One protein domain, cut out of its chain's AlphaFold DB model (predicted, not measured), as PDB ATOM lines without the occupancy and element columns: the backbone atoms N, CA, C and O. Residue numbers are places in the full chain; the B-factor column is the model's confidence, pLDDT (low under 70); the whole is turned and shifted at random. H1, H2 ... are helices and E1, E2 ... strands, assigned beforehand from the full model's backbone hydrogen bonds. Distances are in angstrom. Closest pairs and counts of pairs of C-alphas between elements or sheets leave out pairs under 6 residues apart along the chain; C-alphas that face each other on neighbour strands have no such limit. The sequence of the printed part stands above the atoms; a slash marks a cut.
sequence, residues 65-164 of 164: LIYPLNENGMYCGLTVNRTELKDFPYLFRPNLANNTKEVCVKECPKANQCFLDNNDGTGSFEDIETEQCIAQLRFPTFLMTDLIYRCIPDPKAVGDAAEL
ATOM      1  N   LEU A  65     165.310 132.362 159.365       81.06
ATOM      2  CA  LEU A  65     165.263 131.717 158.051       81.06
ATOM      3  C   LEU A  65     165.197 132.707 156.883       81.06
ATOM      4  O   LEU A  65     165.515 132.327 155.763       81.06
ATOM      5  N   ILE A  66     164.746 133.938 157.130       82.12
ATOM      6  CA  ILE A  66     164.433 134.904 156.069       82.12
ATOM      7  C   ILE A  66     165.483 136.021 156.011       82.12
ATOM      8  O   ILE A  66     165.728 136.575 154.942       82.12
ATOM      9  N   TYR A  67     166.126 136.348 157.139       84.94
ATOM     10  CA  TYR A  67     167.177 137.368 157.150       84.94
ATOM     11  C   TYR A  67     168.515 136.812 156.654       84.94
ATOM     12  O   TYR A  67     168.947 135.756 157.127       84.94
ATOM     13  N   PRO A  68     169.204 137.540 155.759       85.12
ATOM     14  CA  PRO A  68     170.542 137.175 155.323       85.12
ATOM     15  C   PRO A  68     171.573 137.341 156.448       85.12
ATOM     16  O   PRO A  68     171.437 138.213 157.315       85.12
ATOM     17  N   LEU A  69     172.627 136.520 156.403       87.00
ATOM     18  CA  LEU A  69     173.808 136.655 157.253       87.00
ATOM     19  C   LEU A  69     174.965 137.269 156.463       87.00
ATOM     20  O   LEU A  69     175.106 137.018 155.270       87.00
ATOM     21  N   ASN A  70     175.799 138.047 157.145       88.19
ATOM     22  CA  ASN A  70     177.076 138.500 156.610       88.19
ATOM     23  C   ASN A  70     178.202 137.484 156.884       88.19
ATOM     24  O   ASN A  70     178.016 136.485 157.583       88.19
ATOM     25  N   GLU A  71     179.402 137.787 156.393       86.62
ATOM     26  CA  GLU A  71     180.612 136.964 156.563       86.62
ATOM     27  C   GLU A  71     181.003 136.699 158.033       86.62
ATOM     28  O   GLU A  71     181.628 135.687 158.344       86.62
ATOM     29  N   ASN A  72     180.592 137.578 158.953       87.44
ATOM     30  CA  ASN A  72     180.868 137.477 160.388       87.44
ATOM     31  C   ASN A  72     179.793 136.665 161.141       87.44
ATOM     32  O   ASN A  72     179.847 136.553 162.366       87.44
ATOM     33  N   GLY A  73     178.797 136.114 160.437       86.62
ATOM     34  CA  GLY A  73     177.686 135.368 161.035       86.62
ATOM     35  C   GLY A  73     176.639 136.258 161.714       86.62
ATOM     36  O   GLY A  73     175.919 135.808 162.607       86.62
ATOM     37  N   MET A  74     176.556 137.524 161.310       87.56
ATOM     38  CA  MET A  74     175.632 138.521 161.839       87.56
ATOM     39  C   MET A  74     174.435 138.700 160.903       87.56
ATOM     40  O   MET A  74     174.605 138.744 159.688       87.56
ATOM     41  N   TYR A  75     173.227 138.838 161.454       88.00
ATOM     42  CA  TYR A  75     172.017 139.067 160.656       88.00
ATOM     43  C   TYR A  75     171.906 140.538 160.234       88.00
ATOM     44  O   TYR A  75     171.930 141.421 161.092       88.00
ATOM     45  N   CYS A  76     171.721 140.807 158.941       88.50
ATOM     46  CA  CYS A  76     171.419 142.156 158.452       88.50
ATOM     47  C   CYS A  76     169.960 142.520 158.789       88.50
ATOM     48  O   CYS A  76     169.059 141.713 158.573       88.50
ATOM     49  N   GLY A  77     169.698 143.712 159.333       85.06
ATOM     50  CA  GLY A  77     168.336 144.218 159.587       85.06
ATOM     51  C   GLY A  77     167.617 143.637 160.809       85.06
ATOM     52  O   GLY A  77     166.461 143.987 161.071       85.06
ATOM     53  N   LEU A  78     168.281 142.782 161.594       81.31
ATOM     54  CA  LEU A  78     167.676 142.119 162.747       81.31
ATOM     55  C   LEU A  78     168.586 142.173 163.980       81.31
ATOM     56  O   LEU A  78     169.761 141.835 163.922       81.31
ATOM     57  N   THR A  79     168.014 142.537 165.129       74.00
ATOM     58  CA  THR A  79     168.703 142.463 166.424       74.00
ATOM     59  C   THR A  79     168.417 141.109 167.068       74.00
ATOM     60  O   THR A  79     167.390 140.936 167.726       74.00
ATOM     61  N   VAL A  80     169.312 140.134 166.892       65.94
ATOM     62  CA  VAL A  80     169.238 138.838 167.593       65.94
ATOM     63  C   VAL A  80     170.510 138.634 168.397       65.94
ATOM     64  O   VAL A  80     171.602 138.728 167.855       65.94
ATOM     65  N   ASN A  81     170.376 138.324 169.689       57.16
ATOM     66  CA  ASN A  81     171.484 137.895 170.550       57.16
ATOM     67  C   ASN A  81     172.733 138.811 170.534       57.16
ATOM     68  O   ASN A  81     173.852 138.314 170.457       57.16
ATOM     69  N   ARG A  82     172.540 140.129 170.714       54.44
ATOM     70  CA  ARG A  82     173.588 141.177 170.840       54.44
ATOM     71  C   ARG A  82     174.297 141.600 169.555       54.44
ATOM     72  O   ARG A  82     175.237 142.384 169.623       54.44
ATOM     73  N   THR A  83     173.853 141.126 168.402       61.16
ATOM     74  CA  THR A  83     174.375 141.596 167.123       61.16
ATOM     75  C   THR A  83     173.453 142.685 166.580       61.16
ATOM     76  O   THR A  83     172.286 142.433 166.286       61.16
ATOM     77  N   GLU A  84     173.941 143.924 166.546       65.12
ATOM     78  CA  GLU A  84     173.132 145.135 166.345       65.12
ATOM     79  C   GLU A  84     173.232 145.687 164.911       65.12
ATOM     80  O   GLU A  84     173.589 146.842 164.714       65.12
ATOM     81  N   LEU A  85     172.893 144.903 163.881       80.88
ATOM     82  CA  LEU A  85     172.875 145.396 162.486       80.88
ATOM     83  C   LEU A  85     171.474 145.790 162.007       80.88
ATOM     84  O   LEU A  85     171.145 145.697 160.827       80.88
ATOM     85  N   LYS A  86     170.641 146.286 162.927       81.56
ATOM     86  CA  LYS A  86     169.282 146.751 162.617       81.56
ATOM     87  C   LYS A  86     169.274 147.881 161.582       81.56
ATOM     88  O   LYS A  86     168.390 147.912 160.735       81.56
ATOM     89  N   ASP A  87     170.267 148.765 161.639       85.06
ATOM     90  CA  ASP A  87     170.373 149.917 160.737       85.06
ATOM     91  C   ASP A  87     170.909 149.553 159.344       85.06
ATOM     92  O   ASP A  87     170.930 150.405 158.460       85.06
ATOM     93  N   PHE A  88     171.338 148.303 159.141       88.50
ATOM     94  CA  PHE A  88     171.901 147.798 157.890       88.50
ATOM     95  C   PHE A  88     171.067 146.605 157.390       88.50
ATOM     96  O   PHE A  88     171.470 145.458 157.590       88.50
ATOM     97  N   PRO A  89     169.879 146.835 156.801       87.56
ATOM     98  CA  PRO A  89     168.950 145.758 156.465       87.56
ATOM     99  C   PRO A  89     169.243 145.049 155.139       87.56
ATOM    100  O   PRO A  89     168.677 143.990 154.878       87.56
ATOM    101  N   TYR A  90     170.143 145.588 154.317       88.38
ATOM    102  CA  TYR A  90     170.467 145.042 153.001       88.38
ATOM    103  C   TYR A  90     171.759 144.227 153.050       88.38
ATOM    104  O   TYR A  90     172.735 144.662 153.660       88.38
ATOM    105  N   LEU A  91     171.804 143.085 152.359       88.69
ATOM    106  CA  LEU A  91     173.042 142.318 152.169       88.69
ATOM    107  C   LEU A  91     173.675 142.684 150.826       88.69
ATOM    108  O   LEU A  91     173.018 142.579 149.791       88.69
ATOM    109  N   PHE A  92     174.950 143.063 150.825       87.25
ATOM    110  CA  PHE A  92     175.707 143.419 149.629       87.25
ATOM    111  C   PHE A  92     176.918 142.503 149.414       87.25
ATOM    112  O   PHE A  92     177.678 142.216 150.339       87.25
ATOM    113  N   ARG A  93     177.120 142.078 148.161       85.56
ATOM    114  CA  ARG A  93     178.262 141.264 147.712       85.56
ATOM    115  C   ARG A  93     179.215 142.090 146.838       85.56
ATOM    116  O   ARG A  93     179.025 142.170 145.621       85.56
ATOM    117  N   PRO A  94     180.258 142.719 147.408       77.38
ATOM    118  CA  PRO A  94     181.132 143.625 146.665       77.38
ATOM    119  C   PRO A  94     181.943 142.941 145.564       77.38
ATOM    120  O   PRO A  94     182.240 143.582 144.558       77.38
ATOM    121  N   ASN A  95     182.276 141.654 145.683       72.94
ATOM    122  CA  ASN A  95     183.104 140.942 144.709       72.94
ATOM    123  C   ASN A  95     182.285 139.900 143.926       72.94
ATOM    124  O   ASN A  95     181.551 139.117 144.515       72.94
ATOM    125  N   LEU A  96     182.416 139.899 142.594       69.69
ATOM    126  CA  LEU A  96     181.729 138.951 141.706       69.69
ATOM    127  C   LEU A  96     182.488 137.623 141.567       69.69
ATOM    128  O   LEU A  96     181.879 136.567 141.446       69.69
ATOM    129  N   ALA A  97     183.820 137.677 141.572       70.75
ATOM    130  CA  ALA A  97     184.670 136.495 141.462       70.75
ATOM    131  C   ALA A  97     184.792 135.753 142.800       70.75
ATOM    132  O   ALA A  97     185.058 134.554 142.817       70.75
ATOM    133  N   ASN A  98     184.595 136.465 143.915       68.75
ATOM    134  CA  ASN A  98     184.664 135.898 145.249       68.75
ATOM    135  C   ASN A  98     183.364 136.119 146.034       68.75
ATOM    136  O   ASN A  98     183.144 137.184 146.608       68.75
ATOM    137  N   ASN A  99     182.545 135.070 146.107       70.81
ATOM    138  CA  ASN A  99     181.283 135.067 146.847       70.81
ATOM    139  C   ASN A  99     181.454 134.956 148.371       70.81
ATOM    140  O   ASN A  99     180.452 134.932 149.072       70.81
ATOM    141  N   THR A 100     182.680 134.873 148.905       77.38
ATOM    142  CA  THR A 100     182.886 134.776 150.362       77.38
ATOM    143  C   THR A 100     182.730 136.109 151.083       77.38
ATOM    144  O   THR A 100     182.700 136.129 152.308       77.38
ATOM    145  N   LYS A 101     182.709 137.226 150.344       84.00
ATOM    146  CA  LYS A 101     182.619 138.565 150.922       84.00
ATOM    147  C   LYS A 101     181.170 139.038 150.893       84.00
ATOM    148  O   LYS A 101     180.671 139.448 149.845       84.00
ATOM    149  N   GLU A 102     180.520 138.980 152.046       87.06
ATOM    150  CA  GLU A 102     179.123 139.366 152.252       87.06
ATOM    151  C   GLU A 102     179.052 140.370 153.401       87.06
ATOM    152  O   GLU A 102     179.470 140.061 154.517       87.06
ATOM    153  N   VAL A 103     178.543 141.574 153.138       89.62
ATOM    154  CA  VAL A 103     178.495 142.674 154.115       89.62
ATOM    155  C   VAL A 103     177.092 143.259 154.213       89.62
ATOM    156  O   VAL A 103     176.351 143.270 153.232       89.62
ATOM    157  N   CYS A 104     176.721 143.790 155.377       90.75
ATOM    158  CA  CYS A 104     175.451 144.501 155.521       90.75
ATOM    159  C   CYS A 104     175.619 145.993 155.192       90.75
ATOM    160  O   CYS A 104     176.579 146.631 155.634       90.75
ATOM    161  N   VAL A 105     174.667 146.566 154.459       90.00
ATOM    162  CA  VAL A 105     174.658 147.978 154.047       90.00
ATOM    163  C   VAL A 105     173.325 148.646 154.399       90.00
ATOM    164  O   VAL A 105     172.291 147.984 154.517       90.00
ATOM    165  N   LYS A 106     173.346 149.969 154.607       88.69
ATOM    166  CA  LYS A 106     172.136 150.749 154.937       88.69
ATOM    167  C   LYS A 106     171.230 150.963 153.735       88.69
ATOM    168  O   LYS A 106     170.015 150.964 153.869       88.69
ATOM    169  N   GLU A 107     171.838 151.153 152.574       84.81
ATOM    170  CA  GLU A 107     171.169 151.415 151.309       84.81
ATOM    171  C   GLU A 107     171.910 150.651 150.216       84.81
ATOM    172  O   GLU A 107     173.129 150.497 150.289       84.81
ATOM    173  N   CYS A 108     171.191 150.163 149.207       84.62
ATOM    174  CA  CYS A 108     171.835 149.558 148.047       84.62
ATOM    175  C   CYS A 108     172.588 150.618 147.225       84.62
ATOM    176  O   CYS A 108     172.132 151.763 147.139       84.62
ATOM    177  N   PRO A 109     173.709 150.242 146.584       79.75
ATOM    178  CA  PRO A 109     174.527 151.189 145.846       79.75
ATOM    179  C   PRO A 109     173.771 151.801 144.670       79.75
ATOM    180  O   PRO A 109     173.087 151.110 143.911       79.75
ATOM    181  N   LYS A 110     173.960 153.105 144.493       76.44
ATOM    182  CA  LYS A 110     173.563 153.850 143.299       76.44
ATOM    183  C   LYS A 110     174.703 153.802 142.273       76.44
ATOM    184  O   LYS A 110     175.795 153.292 142.541       76.44
ATOM    185  N   ALA A 111     174.421 154.276 141.062       73.06
ATOM    186  CA  ALA A 111     175.409 154.337 139.990       73.06
ATOM    187  C   ALA A 111     176.619 155.182 140.410       73.06
ATOM    188  O   ALA A 111     176.429 156.254 140.979       73.06
ATOM    189  N   ASN A 112     177.826 154.737 140.053       70.00
ATOM    190  CA  ASN A 112     179.069 155.495 140.223       70.00
ATOM    191  C   ASN A 112     179.418 155.818 141.687       70.00
ATOM    192  O   ASN A 112     179.930 156.898 141.967       70.00
ATOM    193  N   GLN A 113     179.157 154.894 142.611       79.25
ATOM    194  CA  GLN A 113     179.594 155.015 144.003       79.25
ATOM    195  C   GLN A 113     180.781 154.089 144.285       79.25
ATOM    196  O   GLN A 113     181.030 153.102 143.590       79.25
ATOM    197  N   CYS A 114     181.530 154.398 145.334       82.81
ATOM    198  CA  CYS A 114     182.618 153.563 145.820       82.81
ATOM    199  C   CYS A 114     182.185 152.750 147.021       82.81
ATOM    200  O   CYS A 114     181.660 153.307 147.980       82.81
ATOM    201  N   PHE A 115     182.456 151.446 147.001       85.19
ATOM    202  CA  PHE A 115     182.250 150.597 148.164       85.19
ATOM    203  C   PHE A 115     183.412 150.714 149.161       85.19
ATOM    204  O   PHE A 115     184.582 150.564 148.795       85.19
ATOM    205  N   LEU A 116     183.063 150.936 150.428       85.81
ATOM    206  CA  LEU A 116     183.955 150.997 151.580       85.81
ATOM    207  C   LEU A 116     183.666 149.833 152.520       85.81
ATOM    208  O   LEU A 116     182.549 149.695 153.021       85.81
ATOM    209  N   ASP A 117     184.689 149.027 152.783       86.00
ATOM    210  CA  ASP A 117     184.635 147.958 153.774       86.00
ATOM    211  C   ASP A 117     185.085 148.488 155.140       86.00
ATOM    212  O   ASP A 117     186.210 148.977 155.274       86.00
ATOM    213  N   ASN A 118     184.220 148.395 156.153       86.06
ATOM    214  CA  ASN A 118     184.555 148.846 157.506       86.06
ATOM    215  C   ASN A 118     185.332 147.787 158.312       86.06
ATOM    216  O   ASN A 118     185.722 148.053 159.438       86.06
ATOM    217  N   ASN A 119     185.575 146.589 157.768       85.06
ATOM    218  CA  ASN A 119     186.144 145.401 158.424       85.06
ATOM    219  C   ASN A 119     185.318 144.819 159.587       85.06
ATOM    220  O   ASN A 119     185.649 143.753 160.100       85.06
ATOM    221  N   ASP A 120     184.197 145.442 159.949       85.94
ATOM    222  CA  ASP A 120     183.260 144.942 160.962       85.94
ATOM    223  C   ASP A 120     182.105 144.117 160.357       85.94
ATOM    224  O   ASP A 120     181.104 143.848 161.020       85.94
ATOM    225  N   GLY A 121     182.187 143.734 159.078       85.44
ATOM    226  CA  GLY A 121     181.088 143.081 158.347       85.44
ATOM    227  C   GLY A 121     179.952 144.038 157.947       85.44
ATOM    228  O   GLY A 121     178.870 143.594 157.546       85.44
ATOM    229  N   THR A 122     180.195 145.348 158.058       88.62
ATOM    230  CA  THR A 122     179.371 146.420 157.483       88.62
ATOM    231  C   THR A 122     180.122 147.111 156.355       88.62
ATOM    232  O   THR A 122     181.356 147.116 156.321       88.62
ATOM    233  N   GLY A 123     179.373 147.728 155.448       88.19
ATOM    234  CA  GLY A 123     179.944 148.575 154.415       88.19
ATOM    235  C   GLY A 123     179.162 149.861 154.211       88.19
ATOM    236  O   GLY A 123     177.981 149.966 154.559       88.19
ATOM    237  N   SER A 124     179.848 150.834 153.629       87.31
ATOM    238  CA  SER A 124     179.308 152.149 153.294       87.31
ATOM    239  C   SER A 124     179.617 152.483 151.839       87.31
ATOM    240  O   SER A 124     180.517 151.898 151.234       87.31
ATOM    241  N   PHE A 125     178.873 153.435 151.283       86.44
ATOM    242  CA  PHE A 125     179.098 153.938 149.933       86.44
ATOM    243  C   PHE A 125     179.461 155.417 149.982       86.44
ATOM    244  O   PHE A 125     178.855 156.170 150.743       86.44
ATOM    245  N   GLU A 126     180.441 155.818 149.178       83.56
ATOM    246  CA  GLU A 126     180.857 157.216 149.035       83.56
ATOM    247  C   GLU A 126     180.733 157.652 147.569       83.56
ATOM    248  O   GLU A 126     181.080 156.895 146.657       83.56
ATOM    249  N   ASP A 127     180.211 158.859 147.347       76.44
ATOM    250  CA  ASP A 127     180.020 159.452 146.021       76.44
ATOM    251  C   ASP A 127     181.352 160.025 145.510       76.44
ATOM    252  O   ASP A 127     181.628 161.218 145.637       76.44
ATOM    253  N   ILE A 128     182.210 159.159 144.971       72.31
ATOM    254  CA  ILE A 128     183.528 159.520 144.432       72.31
ATOM    255  C   ILE A 128     183.627 159.048 142.977       72.31
ATOM    256  O   ILE A 128     183.118 157.985 142.621       72.31
ATOM    257  N   GLU A 129     184.336 159.805 142.131       72.00
ATOM    258  CA  GLU A 129     184.675 159.375 140.772       72.00
ATOM    259  C   GLU A 129     185.434 158.033 140.750       72.00
ATOM    260  O   GLU A 129     186.335 157.759 141.549       72.00
ATOM    261  N   THR A 130     185.094 157.192 139.772       68.81
ATOM    262  CA  THR A 130     185.558 155.800 139.643       68.81
ATOM    263  C   THR A 130     187.087 155.669 139.595       68.81
ATOM    264  O   THR A 130     187.633 154.695 140.112       68.81
ATOM    265  N   GLU A 131     187.797 156.654 139.033       69.44
ATOM    266  CA  GLU A 131     189.267 156.652 138.985       69.44
ATOM    267  C   GLU A 131     189.904 156.751 140.378       69.44
ATOM    268  O   GLU A 131     190.838 156.012 140.694       69.44
ATOM    269  N   GLN A 132     189.362 157.605 141.248       71.19
ATOM    270  CA  GLN A 132     189.841 157.739 142.626       71.19
ATOM    271  C   GLN A 132     189.456 156.515 143.472       71.19
ATOM    272  O   GLN A 132     190.181 156.142 144.394       71.19
ATOM    273  N   CYS A 133     188.365 155.835 143.108       73.06
ATOM    274  CA  CYS A 133     187.951 154.564 143.695       73.06
ATOM    275  C   CYS A 133     189.017 153.475 143.547       73.06
ATOM    276  O   CYS A 133     189.459 152.865 144.523       73.06
ATOM    277  N   ILE A 134     189.452 153.260 142.304       70.19
ATOM    278  CA  ILE A 134     190.420 152.220 141.950       70.19
ATOM    279  C   ILE A 134     191.791 152.578 142.534       70.19
ATOM    280  O   ILE A 134     192.487 151.703 143.049       70.19
ATOM    281  N   ALA A 135     192.145 153.870 142.544       66.75
ATOM    282  CA  ALA A 135     193.369 154.366 143.171       66.75
ATOM    283  C   ALA A 135     193.437 154.084 144.685       66.75
ATOM    284  O   ALA A 135     194.528 153.914 145.226       66.75
ATOM    285  N   GLN A 136     192.291 153.992 145.369       67.75
ATOM    286  CA  GLN A 136     192.197 153.648 146.794       67.75
ATOM    287  C   GLN A 136     191.996 152.143 147.050       67.75
ATOM    288  O   GLN A 136     191.656 151.766 148.171       67.75
ATOM    289  N   LEU A 137     192.197 151.278 146.041       64.62
ATOM    290  CA  LEU A 137     191.949 149.826 146.119       64.62
ATOM    291  C   LEU A 137     190.508 149.477 146.542       64.62
ATOM    292  O   LEU A 137     190.256 148.432 147.140       64.62
ATOM    293  N   ARG A 138     189.549 150.357 146.235       73.06
ATOM    294  CA  ARG A 138     188.123 150.152 146.510       73.06
ATOM    295  C   ARG A 138     187.410 149.619 145.283       73.06
ATOM    296  O   ARG A 138     187.883 149.746 144.155       73.06
ATOM    297  N   PHE A 139     186.247 149.017 145.514       70.56
ATOM    298  CA  PHE A 139     185.442 148.436 144.449       70.56
ATOM    299  C   PHE A 139     184.428 149.469 143.938       70.56
ATOM    300  O   PHE A 139     183.553 149.879 144.707       70.56
ATOM    301  N   PRO A 140     184.516 149.902 142.669       70.25
ATOM    302  CA  PRO A 140     183.496 150.761 142.083       70.25
ATOM    303  C   PRO A 140     182.176 150.005 141.885       70.25
ATOM    304  O   PRO A 140     182.162 148.837 141.487       70.25
ATOM    305  N   THR A 141     181.055 150.675 142.150       68.69
ATOM    306  CA  THR A 141     179.710 150.149 141.907       68.69
ATOM    307  C   THR A 141     179.278 150.515 140.487       68.69
ATOM    308  O   THR A 141     179.085 151.682 140.141       68.69
ATOM    309  N   PHE A 142     179.154 149.508 139.624       61.47
ATOM    310  CA  PHE A 142     178.685 149.695 138.248       61.47
ATOM    311  C   PHE A 142     177.162 149.523 138.141       61.47
ATOM    312  O   PHE A 142     176.528 148.894 138.991       61.47
ATOM    313  N   LEU A 143     176.577 150.130 137.102       53.56
ATOM    314  CA  LEU A 143     175.135 150.207 136.862       53.56
ATOM    315  C   LEU A 143     174.484 148.813 136.736       53.56
ATOM    316  O   LEU A 143     175.071 147.876 136.205       53.56
ATOM    317  N   MET A 144     173.234 148.732 137.200       53.50
ATOM    318  CA  MET A 144     172.370 147.567 137.465       53.50
ATOM    319  C   MET A 144     172.178 146.490 136.370       53.50
ATOM    320  O   MET A 144     171.381 145.576 136.573       53.50
ATOM    321  N   THR A 145     172.857 146.550 135.228       49.53
ATOM    322  CA  THR A 145     172.647 145.607 134.113       49.53
ATOM    323  C   THR A 145     173.584 144.397 134.107       49.53
ATOM    324  O   THR A 145     173.276 143.419 133.430       49.53
ATOM    325  N   ASP A 146     174.645 144.379 134.918       50.66
ATOM    326  CA  ASP A 146     175.537 143.215 135.038       50.66
ATOM    327  C   ASP A 146     175.076 142.241 136.142       50.66
ATOM    328  O   ASP A 146     175.682 142.082 137.199       50.66
ATOM    329  N   LEU A 147     173.956 141.582 135.831       52.03
ATOM    330  CA  LEU A 147     173.618 140.198 136.185       52.03
ATOM    331  C   LEU A 147     173.468 139.835 137.687       52.03
ATOM    332  O   LEU A 147     174.262 139.102 138.267       52.03
ATOM    333  N   ILE A 148     172.298 140.218 138.222       52.69
ATOM    334  CA  ILE A 148     171.457 139.467 139.185       52.69
ATOM    335  C   ILE A 148     171.886 139.514 140.684       52.69
ATOM    336  O   ILE A 148     172.684 138.723 141.176       52.69
ATOM    337  N   TYR A 149     171.241 140.422 141.438       58.53
ATOM    338  CA  TYR A 149     171.146 140.499 142.918       58.53
ATOM    339  C   TYR A 149     172.452 140.599 143.717       58.53
ATOM    340  O   TYR A 149     172.727 139.819 144.635       58.53
ATOM    341  N   ARG A 150     173.239 141.635 143.422       73.81
ATOM    342  CA  ARG A 150     174.404 142.005 144.238       73.81
ATOM    343  C   ARG A 150     174.023 142.652 145.570       73.81
ATOM    344  O   ARG A 150     174.790 142.569 146.522       73.81
ATOM    345  N   CYS A 151     172.841 143.264 145.618       81.50
ATOM    346  CA  CYS A 151     172.207 143.767 146.827       81.50
ATOM    347  C   CYS A 151     170.881 143.028 147.023       81.50
ATOM    348  O   CYS A 151     170.046 143.017 146.114       81.50
ATOM    349  N   ILE A 152     170.710 142.384 148.171       83.94
ATOM    350  CA  ILE A 152     169.483 141.679 148.538       83.94
ATOM    351  C   ILE A 152     168.650 142.614 149.423       83.94
ATOM    352  O   ILE A 152     169.175 143.103 150.430       83.94
ATOM    353  N   PRO A 153     167.393 142.905 149.030       76.00
ATOM    354  CA  PRO A 153     166.495 143.767 149.789       76.00
ATOM    355  C   PRO A 153     166.123 143.163 151.143       76.00
ATOM    356  O   PRO A 153     166.168 141.945 151.319       76.00
ATOM    357  N   ASP A 154     165.719 144.026 152.078       78.06
ATOM    358  CA  ASP A 154     165.159 143.596 153.361       78.06
ATOM    359  C   ASP A 154     163.977 142.640 153.105       78.06
ATOM    360  O   ASP A 154     163.033 143.019 152.399       78.06
ATOM    361  N   PRO A 155     163.977 141.423 153.673       74.06
ATOM    362  CA  PRO A 155     162.858 140.502 153.532       74.06
ATOM    363  C   PRO A 155     161.513 141.077 153.996       74.06
ATOM    364  O   PRO A 155     160.481 140.657 153.477       74.06
ATOM    365  N   LYS A 156     161.490 142.056 154.917       74.19
ATOM    366  CA  LYS A 156     160.247 142.764 155.273       74.19
ATOM    367  C   LYS A 156     159.676 143.542 154.094       74.19
ATOM    368  O   LYS A 156     158.499 143.408 153.790       74.19
ATOM    369  N   ALA A 157     160.528 144.292 153.397       71.44
ATOM    370  CA  ALA A 157     160.118 145.095 152.249       71.44
ATOM    371  C   ALA A 157     159.617 144.220 151.086       71.44
ATOM    372  O   ALA A 157     158.736 144.633 150.338       71.44
ATOM    373  N   VAL A 158     160.157 143.004 150.941       71.56
ATOM    374  CA  VAL A 158     159.681 142.033 149.944       71.56
ATOM    375  C   VAL A 158     158.322 141.445 150.330       71.56
ATOM    376  O   VAL A 158     157.474 141.293 149.456       71.56
ATOM    377  N   GLY A 159     158.099 141.138 151.613       67.75
ATOM    378  CA  GLY A 159     156.799 140.678 152.112       67.75
ATOM    379  C   GLY A 159     155.694 141.703 151.861       67.75
ATOM    380  O   GLY A 159     154.685 141.370 151.247       67.75
ATOM    381  N   ASP A 160     155.946 142.966 152.213       71.44
ATOM    382  CA  ASP A 160     154.991 144.064 152.015       71.44
ATOM    383  C   ASP A 160     154.681 144.314 150.523       71.44
ATOM    384  O   ASP A 160     153.565 144.688 150.166       71.44
ATOM    385  N   ALA A 161     155.654 144.091 149.631       62.59
ATOM    386  CA  ALA A 161     155.478 144.236 148.185       62.59
ATOM    387  C   ALA A 161     154.775 143.037 147.518       62.59
ATOM    388  O   ALA A 161     154.293 143.175 146.397       62.59
ATOM    389  N   ALA A 162     154.739 141.871 148.172       59.16
ATOM    390  CA  ALA A 162     154.092 140.658 147.667       59.16
ATOM    391  C   ALA A 162     152.610 140.540 148.077       59.16
ATOM    392  O   ALA A 162     151.894 139.710 147.522       59.16
ATOM    393  N   GLU A 163     152.152 141.353 149.035       53.12
ATOM    394  CA  GLU A 163     150.751 141.425 149.487       53.12
ATOM    395  C   GLU A 163     149.901 142.482 148.731       53.12
ATOM    396  O   GLU A 163     148.754 142.731 149.111       53.12
ATOM    397  N   LEU A 164     150.428 143.075 147.650       45.66
ATOM    398  CA  LEU A 164     149.756 144.020 146.733       45.66
ATOM    399  C   LEU A 164     149.462 143.380 145.369       45.66
ATOM    400  O   LEU A 164     148.396 143.711 144.799       45.66
TER     401      LEU A 164
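Overview. This is residues 65 to 164 of the 164 residues of an uncharacterized protein of Streblomastix strix (UniProt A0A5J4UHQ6). What is seen? There is little regular structure: two small hairpins, E3-E4 and E1-E2, sit among loops, with short helices H1 and H2 at opposite ends; residues 158 to 164 stick out. How large? The printed part has 100 residues, 28 of them in E1 E2 E3 E4 H1 H2. It is mixed and compact, radius of gyration of the C-alphas 13.9 A, spans 40 by 34 by 23 A.

Arrangement. Which strands pair? E3, residues 114 to 117, and E4, residues 123 to 126, form an antiparallel hairpin, N 116 to O 124 2.8 A. E1, residues 90 to 92, and E2, residues 103 to 105, form another, N 92 to O 103 2.8 A. And helices? H1, residues 130 to 135, is apart from H2, residues 155 to 162. In both, every O i to N i+4 pair is within hydrogen-bond range.

Along the chain. Where does E1 begin? C-alpha 90 is at (170.467, 145.042, 153.001). Where does H2 end? C-alpha 162 is at (154.092, 140.658, 147.667).

Size, cuts and confidence. Any cut? The printed part has no cut; H1 to H2 is a long link. Low confidence? Residues 141 to 149 are among 26 under pLDDT 70.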